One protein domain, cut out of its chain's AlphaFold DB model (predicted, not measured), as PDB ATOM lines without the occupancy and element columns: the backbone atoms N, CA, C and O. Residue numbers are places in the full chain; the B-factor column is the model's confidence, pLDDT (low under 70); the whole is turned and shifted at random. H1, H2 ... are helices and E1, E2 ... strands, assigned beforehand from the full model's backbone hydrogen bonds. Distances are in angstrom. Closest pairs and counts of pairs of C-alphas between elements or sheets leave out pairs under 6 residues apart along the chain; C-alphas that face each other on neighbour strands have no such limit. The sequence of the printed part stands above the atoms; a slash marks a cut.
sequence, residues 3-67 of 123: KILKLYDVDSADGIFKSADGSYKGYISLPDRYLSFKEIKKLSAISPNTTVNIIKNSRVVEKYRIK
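What this domain is: This is residues 3 to 67 of the 123 residues of the protein "Bifunctional aspartate carbamoyltransferase catalytic subunit/aspartate carbamoyltransferase regulatory subunit" of Fervidobacterium pennivorans (UniProt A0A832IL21). Two separate strand hairpins, E3 with E4 and E1 with E2, make a loose pair set at a slant, and helix H1 lies between them along the chain. The tip of the E1 and E2 hairpin, around Asp 21, reaches far out to one side. The printed part has 65 residues with one named helix and four named strands, in the order E1, E2, H1, E3, E4; each sheet has two antiparallel strands, and the class is mixed, helices and strands. The whole is compact, with a radius of gyration of the C-alphas of 12.3 A and spans of 31 by 29 by 21 A.

Where its parts are: E3, residues 51 to 56, is 16.3 A long, and E4, residues 59 to 65, is 17.4 A long, ending with C-alpha 65 at (127.032, 85.867, 119.799). H1, residues 37 to 46, measures 14.2 A. E1, residues 14 to 18, is 13.7 A long and begins with C-alpha 14 at (139.508, 89.458, 133.157); E2, residues 24 to 28, is 13.8 A long.

How they stand to each other: E3 and E4 form a hairpin, antiparallel at 159 degrees, with N 54 and O 62 2.8 A apart, within hydrogen-bond range. E1 and E2 form the other hairpin, antiparallel at 157 degrees, with N 17 and O 25 2.8 A apart, also within hydrogen-bond range. E1 and E2 are each apart from E3 and E4. H1 is apart from E1 and E4. In H1 every O i to N i+4 pair is within hydrogen-bond range.

The domain as a whole: The C-alphas of Asp 9 and Asp 21, the two farthest apart, are 33.4 A from each other. The printed part has no cut and no long link; the link from E2 to H1 is short, the others tight. Mean pLDDT of the printed part is 91.6, and no printed residue is under 70.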
ATOM      1  N   LYS A   3     146.335  90.492 123.666       85.75
ATOM      2  CA  LYS A   3     147.466  90.717 122.739       85.75
ATOM      3  C   LYS A   3     147.026  91.141 121.340       85.75
ATOM      4  O   LYS A   3     147.502  92.136 120.813       85.75
ATOM      5  N   ILE A   4     146.078  90.406 120.765       84.38
ATOM      6  CA  ILE A   4     145.645  90.590 119.375       84.38
ATOM      7  C   ILE A   4     144.730  91.819 119.220       84.38
ATOM      8  O   ILE A   4     144.788  92.517 118.211       84.38
ATOM      9  N   LEU A   5     143.899  92.109 120.226       88.12
ATOM     10  CA  LEU A   5     143.053  93.308 120.246       88.12
ATOM     11  C   LEU A   5     143.760  94.547 120.821       88.12
ATOM     12  O   LEU A   5     143.151  95.607 120.870       88.12
ATOM     13  N   LYS A   6     145.027  94.425 121.242       86.88
ATOM     14  CA  LYS A   6     145.826  95.497 121.860       86.88
ATOM     15  C   LYS A   6     145.102  96.199 123.025       86.88
ATOM     16  O   LYS A   6     145.212  97.406 123.177       86.88
ATOM     17  N   LEU A   7     144.394  95.438 123.864       88.19
ATOM     18  CA  LEU A   7     143.611  95.943 125.011       88.19
ATOM     19  C   LEU A   7     144.492  96.212 126.248       88.19
ATOM     20  O   LEU A   7     144.181  95.754 127.348       88.19
ATOM     21  N   TYR A   8     145.645  96.847 126.048       84.69
ATOM     22  CA  TYR A   8     146.622  97.144 127.106       84.69
ATOM     23  C   TYR A   8     146.443  98.543 127.703       84.69
ATOM     24  O   TYR A   8     146.966  98.836 128.768       84.69
ATOM     25  N   ASP A   9     145.708  99.394 126.997       82.88
ATOM     26  CA  ASP A   9     145.424 100.792 127.304       82.88
ATOM     27  C   ASP A   9     144.164 100.979 128.166       82.88
ATOM     28  O   ASP A   9     143.760 102.106 128.433       82.88
ATOM     29  N   VAL A  10     143.522  99.885 128.583       84.94
ATOM     30  CA  VAL A  10     142.245  99.906 129.305       84.94
ATOM     31  C   VAL A  10     142.398  99.190 130.627       84.94
ATOM     32  O   VAL A  10     142.702  97.992 130.655       84.94
ATOM     33  N   ASP A  11     142.094  99.899 131.710       85.69
ATOM     34  CA  ASP A  11     141.907  99.265 133.007       85.69
ATOM     35  C   ASP A  11     140.661  98.375 132.946       85.69
ATOM     36  O   ASP A  11     139.543  98.822 132.692       85.69
ATOM     37  N   SER A  12     140.882  97.069 133.024       89.88
ATOM     38  CA  SER A  12     139.896  96.059 132.658       89.88
ATOM     39  C   SER A  12     140.095  94.811 133.492       89.88
ATOM     40  O   SER A  12     141.219  94.356 133.689       89.88
ATOM     41  N   ALA A  13     138.989  94.210 133.919       90.56
ATOM     42  CA  ALA A  13     139.008  92.942 134.629       90.56
ATOM     43  C   ALA A  13     138.882  91.778 133.642       90.56
ATOM     44  O   ALA A  13     138.028  91.795 132.753       90.56
ATOM     45  N   ASP A  14     139.686  90.740 133.827       92.69
ATOM     46  CA  ASP A  14     139.508  89.458 133.157       92.69
ATOM     47  C   ASP A  14     139.730  88.303 134.126       92.69
ATOM     48  O   ASP A  14     140.356  88.448 135.175       92.69
ATOM     49  N   GLY A  15     139.158  87.150 133.800       93.00
ATOM     50  CA  GLY A  15     139.277  85.970 134.638       93.00
ATOM     51  C   GLY A  15     138.718  84.728 133.972       93.00
ATOM     52  O   GLY A  15     138.015  84.797 132.961       93.00
ATOM     53  N   ILE A  16     139.035  83.580 134.561       95.06
ATOM     54  CA  ILE A  16     138.538  82.271 134.146       95.06
ATOM     55  C   ILE A  16     137.605  81.760 135.238       95.06
ATOM     56  O   ILE A  16     137.950  81.778 136.416       95.06
ATOM     57  N   PHE A  17     136.425  81.294 134.849       93.75
ATOM     58  CA  PHE A  17     135.437  80.722 135.753       93.75
ATOM     59  C   PHE A  17     134.947  79.373 135.229       93.75
ATOM     60  O   PHE A  17     134.982  79.094 134.028       93.75
ATOM     61  N   LYS A  18     134.475  78.525 136.143       95.56
ATOM     62  CA  LYS A  18     133.816  77.268 135.794       95.56
ATOM     63  C   LYS A  18     132.338  77.541 135.526       95.56
ATOM     64  O   LYS A  18     131.636  78.110 136.355       95.56
ATOM     65  N   SER A  19     131.885  77.169 134.342       90.56
ATOM     66  CA  SER A  19     130.501  77.265 133.896       90.56
ATOM     67  C   SER A  19     129.647  76.150 134.512       90.56
ATOM     68  O   SER A  19     130.172  75.139 134.976       90.56
ATOM     69  N   ALA A  20     128.322  76.323 134.501       92.25
ATOM     70  CA  ALA A  20     127.366  75.355 135.050       92.25
ATOM     71  C   ALA A  20     127.445  73.972 134.371       92.25
ATOM     72  O   ALA A  20     127.239  72.952 135.014       92.25
ATOM     73  N   ASP A  21     127.806  73.947 133.087       92.75
ATOM     74  CA  ASP A  21     128.078  72.737 132.295       92.75
ATOM     75  C   ASP A  21     129.441  72.081 132.614       92.75
ATOM     76  O   ASP A  21     129.841  71.122 131.961       92.75
ATOM     77  N   GLY A  22     130.187  72.605 133.591       92.62
ATOM     78  CA  GLY A  22     131.500  72.109 133.997       92.62
ATOM     79  C   GLY A  22     132.670  72.602 133.140       92.62
ATOM     80  O   GLY A  22     133.817  72.411 133.549       92.62
ATOM     81  N   SER A  23     132.410  73.263 132.006       93.25
ATOM     82  CA  SER A  23     133.451  73.834 131.141       93.25
ATOM     83  C   SER A  23     134.087  75.084 131.756       93.25
ATOM     84  O   SER A  23     133.454  75.797 132.533       93.25
ATOM     85  N   TYR A  24     135.334  75.392 131.401       94.06
ATOM     86  CA  TYR A  24     135.950  76.668 131.772       94.06
ATOM     87  C   TYR A  24     135.638  77.738 130.728       94.06
ATOM     88  O   TYR A  24     135.722  77.495 129.524       94.06
ATOM     89  N   LYS A  25     135.291  78.937 131.195       91.75
ATOM     90  CA  LYS A  25     135.019  80.107 130.359       91.75
ATOM     91  C   LYS A  25     135.846  81.284 130.855       91.75
ATOM     92  O   LYS A  25     136.000  81.481 132.055       91.75
ATOM     93  N   GLY A  26     136.385  82.054 129.918       92.50
ATOM     94  CA  GLY A  26     137.013  83.337 130.208       92.50
ATOM     95  C   GLY A  26     136.008  84.478 130.074       92.50
ATOM     96  O   GLY A  26     135.055  84.376 129.299       92.50
ATOM     97  N   TYR A  27     136.238  85.578 130.780       93.75
ATOM     98  CA  TYR A  27     135.574  86.853 130.510       93.75
ATOM     99  C   TYR A  27     136.600  87.984 130.479       93.75
ATOM    100  O   TYR A  27     137.646  87.888 131.111       93.75
ATOM    101  N   ILE A  28     136.284  89.042 129.734       94.12
ATOM    102  CA  ILE A  28     137.004  90.317 129.741       94.12
ATOM    103  C   ILE A  28     135.940  91.409 129.850       94.12
ATOM    104  O   ILE A  28     135.017  91.447 129.035       94.12
ATOM    105  N   SER A  29     136.055  92.265 130.857       94.31
ATOM    106  CA  SER A  29     135.228  93.454 131.050       94.31
ATOM    107  C   SER A  29     135.994  94.680 130.571       94.31
ATOM    108  O   SER A  29     137.148  94.857 130.951       94.31
ATOM    109  N   LEU A  30     135.363  95.522 129.753       94.44
ATOM    110  CA  LEU A  30     135.946  96.759 129.229       94.44
ATOM    111  C   LEU A  30     135.093  97.952 129.699       94.44
ATOM    112  O   LEU A  30     134.103  98.276 129.039       94.44
ATOM    113  N   PRO A  31     135.416  98.568 130.851       92.62
ATOM    114  CA  PRO A  31     134.734  99.768 131.336       92.62
ATOM    115  C   PRO A  31     134.876 100.928 130.346       92.62
ATOM    116  O   PRO A  31     135.937 101.101 129.749       92.62
ATOM    117  N   ASP A  32     133.794 101.685 130.150       90.44
ATOM    118  CA  ASP A  32     133.728 102.909 129.328       90.44
ATOM    119  C   ASP A  32     134.296 102.801 127.899       90.44
ATOM    120  O   ASP A  32     134.579 103.803 127.241       90.44
ATOM    121  N   ARG A  33     134.413 101.577 127.372       90.06
ATOM    122  CA  ARG A  33     134.934 101.303 126.034       90.06
ATOM    123  C   ARG A  33     134.033 100.340 125.285       90.06
ATOM    124  O   ARG A  33     133.752  99.228 125.727       90.06
ATOM    125  N   TYR A  34     133.685 100.736 124.070       90.69
ATOM    126  CA  TYR A  34     133.036  99.864 123.101       90.69
ATOM    127  C   TYR A  34     134.056  99.341 122.092       90.69
ATOM    128  O   TYR A  34     134.967 100.059 121.686       90.69
ATOM    129  N   LEU A  35     133.894  98.082 121.681       91.00
ATOM    130  CA  LEU A  35     134.683  97.521 120.588       91.00
ATOM    131  C   LEU A  35     134.188  98.096 119.262       91.00
ATOM    132  O   LEU A  35     132.996  98.049 118.954       91.00
ATOM    133  N   SER A  36     135.114  98.589 118.450       91.00
ATOM    134  CA  SER A  36     134.841  98.971 117.069       91.00
ATOM    135  C   SER A  36     134.429  97.759 116.230       91.00
ATOM    136  O   SER A  36     134.762  96.610 116.533       91.00
ATOM    137  N   PHE A  37     133.778  98.005 115.093       88.00
ATOM    138  CA  PHE A  37     133.437  96.942 114.144       88.00
ATOM    139  C   PHE A  37     134.668  96.125 113.704       88.00
ATOM    140  O   PHE A  37     134.599  94.901 113.582       88.00
ATOM    141  N   LYS A  38     135.825  96.783 113.527       88.06
ATOM    142  CA  LYS A  38     137.091  96.122 113.176       88.06
ATOM    143  C   LYS A  38     137.575  95.197 114.296       88.06
ATOM    144  O   LYS A  38     138.003  94.080 114.009       88.06
ATOM    145  N   GLU A  39     137.480  95.625 115.553       91.19
ATOM    146  CA  GLU A  39     137.818  94.789 116.712       91.19
ATOM    147  C   GLU A  39     136.841  93.627 116.879       91.19
ATOM    148  O   GLU A  39     137.290  92.516 117.133       91.19
ATOM    149  N   ILE A  40     135.535  93.831 116.672       90.88
ATOM    150  CA  ILE A  40     134.535  92.749 116.706       90.88
ATOM    151  C   ILE A  40     134.830  91.709 115.621       90.88
ATOM    152  O   ILE A  40     134.815  90.511 115.897       90.88
ATOM    153  N   LYS A  41     135.153  92.150 114.401       90.06
ATOM    154  CA  LYS A  41     135.536  91.261 113.295       90.06
ATOM    155  C   LYS A  41     136.835  90.500 113.586       90.06
ATOM    156  O   LYS A  41     136.979  89.340 113.216       90.06
ATOM    157  N   LYS A  42     137.796  91.140 114.254       91.19
ATOM    158  CA  LYS A  42     139.028  90.479 114.701       91.19
ATOM    159  C   LYS A  42     138.735  89.483 115.826       91.19
ATOM    160  O   LYS A  42     139.221  88.359 115.778       91.19
ATOM    161  N   LEU A  43     137.888  89.856 116.789       92.75
ATOM    162  CA  LEU A  43     137.436  89.001 117.887       92.75
ATOM    163  C   LEU A  43     136.725  87.748 117.363       92.75
ATOM    164  O   LEU A  43     136.969  86.653 117.865       92.75
ATOM    165  N   SER A  44     135.887  87.896 116.336       92.62
ATOM    166  CA  SER A  44     135.141  86.788 115.738       92.62
ATOM    167  C   SER A  44     136.041  85.791 115.013       92.62
ATOM    168  O   SER A  44     135.752  84.595 115.029       92.62
ATOM    169  N   ALA A  45     137.149  86.271 114.447       92.19
ATOM    170  CA  ALA A  45     138.188  85.436 113.871       92.19
ATOM    171  C   ALA A  45     139.001  84.709 114.958       92.19
ATOM    172  O   ALA A  45     139.217  83.512 114.825       92.19
ATOM    173  N   ILE A  46     139.398  85.389 116.048       91.12
ATOM    174  CA  ILE A  46     140.278  84.800 117.082       91.12
ATOM    175  C   ILE A  46     139.580  83.905 118.109       91.12
ATOM    176  O   ILE A  46     140.196  83.008 118.682       91.12
ATOM    177  N   SER A  47     138.324  84.210 118.425       89.94
ATOM    178  CA  SER A  47     137.550  83.555 119.478       89.94
ATOM    179  C   SER A  47     136.090  83.436 119.035       89.94
ATOM    180  O   SER A  47     135.203  84.129 119.556       89.94
ATOM    181  N   PRO A  48     135.823  82.577 118.033       87.31
ATOM    182  CA  PRO A  48     134.465  82.316 117.579       87.31
ATOM    183  C   PRO A  48     133.616  81.773 118.737       87.31
ATOM    184  O   PRO A  48     134.127  81.133 119.653       87.31
ATOM    185  N   ASN A  49     132.304  82.009 118.693       87.31
ATOM    186  CA  ASN A  49     131.341  81.671 119.751       87.31
ATOM    187  C   ASN A  49     131.428  82.519 121.027       87.31
ATOM    188  O   ASN A  49     130.649  82.278 121.955       87.31
ATOM    189  N   THR A  50     132.293  83.535 121.068       92.06
ATOM    190  CA  THR A  50     132.278  84.537 122.140       92.06
ATOM    191  C   THR A  50     130.923  85.246 122.191       92.06
ATOM    192  O   THR A  50     130.252  85.456 121.178       92.06
ATOM    193  N   THR A  51     130.498  85.611 123.395       93.75
ATOM    194  CA  THR A  51     129.331  86.471 123.595       93.75
ATOM    195  C   THR A  51     129.807  87.858 123.997       93.75
ATOM    196  O   THR A  51     130.503  87.999 124.998       93.75
ATOM    197  N   VAL A  52     129.428  88.870 123.225       94.38
ATOM    198  CA  VAL A  52     129.683  90.280 123.522       94.38
ATOM    199  C   VAL A  52     128.423  90.851 124.161       94.38
ATOM    200  O   VAL A  52     127.342  90.759 123.580       94.38
ATOM    201  N   ASN A  53     128.556  91.416 125.358       95.62
ATOM    202  CA  ASN A  53     127.466  92.090 126.058       95.62
ATOM    203  C   ASN A  53     127.773  93.588 126.105       95.62
ATOM    204  O   ASN A  53     128.861  93.975 126.526       95.62
ATOM    205  N   ILE A  54     126.814  94.414 125.705       95.31
ATOM    206  CA  ILE A  54     126.861  95.864 125.876       95.31
ATOM    207  C   ILE A  54     126.108  96.178 127.163       95.31
ATOM    208  O   ILE A  54     124.922  95.861 127.283       95.31
ATOM    209  N   ILE A  55     126.798  96.768 128.137       95.19
ATOM    210  CA  ILE A  55     126.241  97.091 129.454       95.19
ATOM    211  C   ILE A  55     126.114  98.611 129.578       95.19
ATOM    212  O   ILE A  55     127.058  99.340 129.281       95.19
ATOM    213  N   LYS A  56     124.944  99.091 130.010       95.31
ATOM    214  CA  LYS A  56     124.677 100.498 130.354       95.31
ATOM    215  C   LYS A  56     123.835 100.539 131.626       95.31
ATOM    216  O   LYS A  56     122.913  99.737 131.763       95.31
ATOM    217  N   ASN A  57     124.139 101.449 132.553       94.75
ATOM    218  CA  ASN A  57     123.416 101.591 133.829       94.75
ATOM    219  C   ASN A  57     123.237 100.247 134.568       94.75
ATOM    220  O   ASN A  57     122.137  99.895 134.993       94.75
ATOM    221  N   SER A  58     124.315  99.457 134.644       94.12
ATOM    222  CA  SER A  58     124.345  98.132 135.285       94.12
ATOM    223  C   SER A  58     123.378  97.090 134.698       94.12
ATOM    224  O   SER A  58     123.052  96.104 135.357       94.12
ATOM    225  N   ARG A  59     122.916  97.276 133.455       96.75
ATOM    226  CA  ARG A  59     122.051  96.328 132.736       96.75
ATOM    227  C   ARG A  59     122.635  95.988 131.370       96.75
ATOM    228  O   ARG A  59     123.201  96.848 130.701       96.75
ATOM    229  N   VAL A  60     122.471  94.735 130.942       97.00
ATOM    230  CA  VAL A  60     122.799  94.316 129.571       97.00
ATOM    231  C   VAL A  60     121.737  94.891 128.640       97.00
ATOM    232  O   VAL A  60     120.579  94.490 128.712       97.00
ATOM    233  N   VAL A  61     122.127  95.842 127.797       97.31
ATOM    234  CA  VAL A  61     121.230  96.476 126.820       97.31
ATOM    235  C   VAL A  61     121.275  95.779 125.466       97.31
ATOM    236  O   VAL A  61     120.273  95.748 124.765       97.31
ATOM    237  N   GLU A  62     122.410  95.169 125.114       95.56
ATOM    238  CA  GLU A  62     122.563  94.402 123.879       95.56
ATOM    239  C   GLU A  62     123.444  93.176 124.121       95.56
ATOM    240  O   GLU A  62     124.355  93.193 124.953       95.56
ATOM    241  N   LYS A  63     123.179  92.100 123.379       95.19
ATOM    242  CA  LYS A  63     123.905  90.838 123.502       95.19
ATOM    243  C   LYS A  63     124.045  90.175 122.144       95.19
ATOM    244  O   LYS A  63     123.051  89.827 121.512       95.19
ATOM    245  N   TYR A  64     125.283  89.928 121.739       91.12
ATOM    246  CA  TYR A  64     125.604  89.348 120.441       91.12
ATOM    247  C   TYR A  64     126.480  88.117 120.614       91.12
ATOM    248  O   TYR A  64     127.470  88.149 121.344       91.12
ATOM    249  N   ARG A  65     126.148  87.029 119.915       91.75
ATOM    250  CA  ARG A  65     127.032  85.867 119.799       91.75
ATOM    251  C   ARG A  65     127.766  85.947 118.474       91.75
ATOM    252  O   ARG A  65     127.149  85.824 117.418       91.75
ATOM    253  N   ILE A  66     129.073  86.157 118.532       92.12
ATOM    254  CA  ILE A  66     129.882  86.265 117.322       92.12
ATOM    255  C   ILE A  66     130.195  84.871 116.774       92.12
ATOM    256  O   ILE A  66     130.446  83.923 117.523       92.12
ATOM    257  N   LYS A  67     130.164  84.745 115.450       91.25
ATOM    258  CA  LYS A  67     130.487  83.517 114.715       91.25
ATOM    259  C   LYS A  67     131.785  83.708 113.941       91.25
ATOM    260  O   LYS A  67     132.148  84.844 113.649       91.25
TER     261      LYS A  67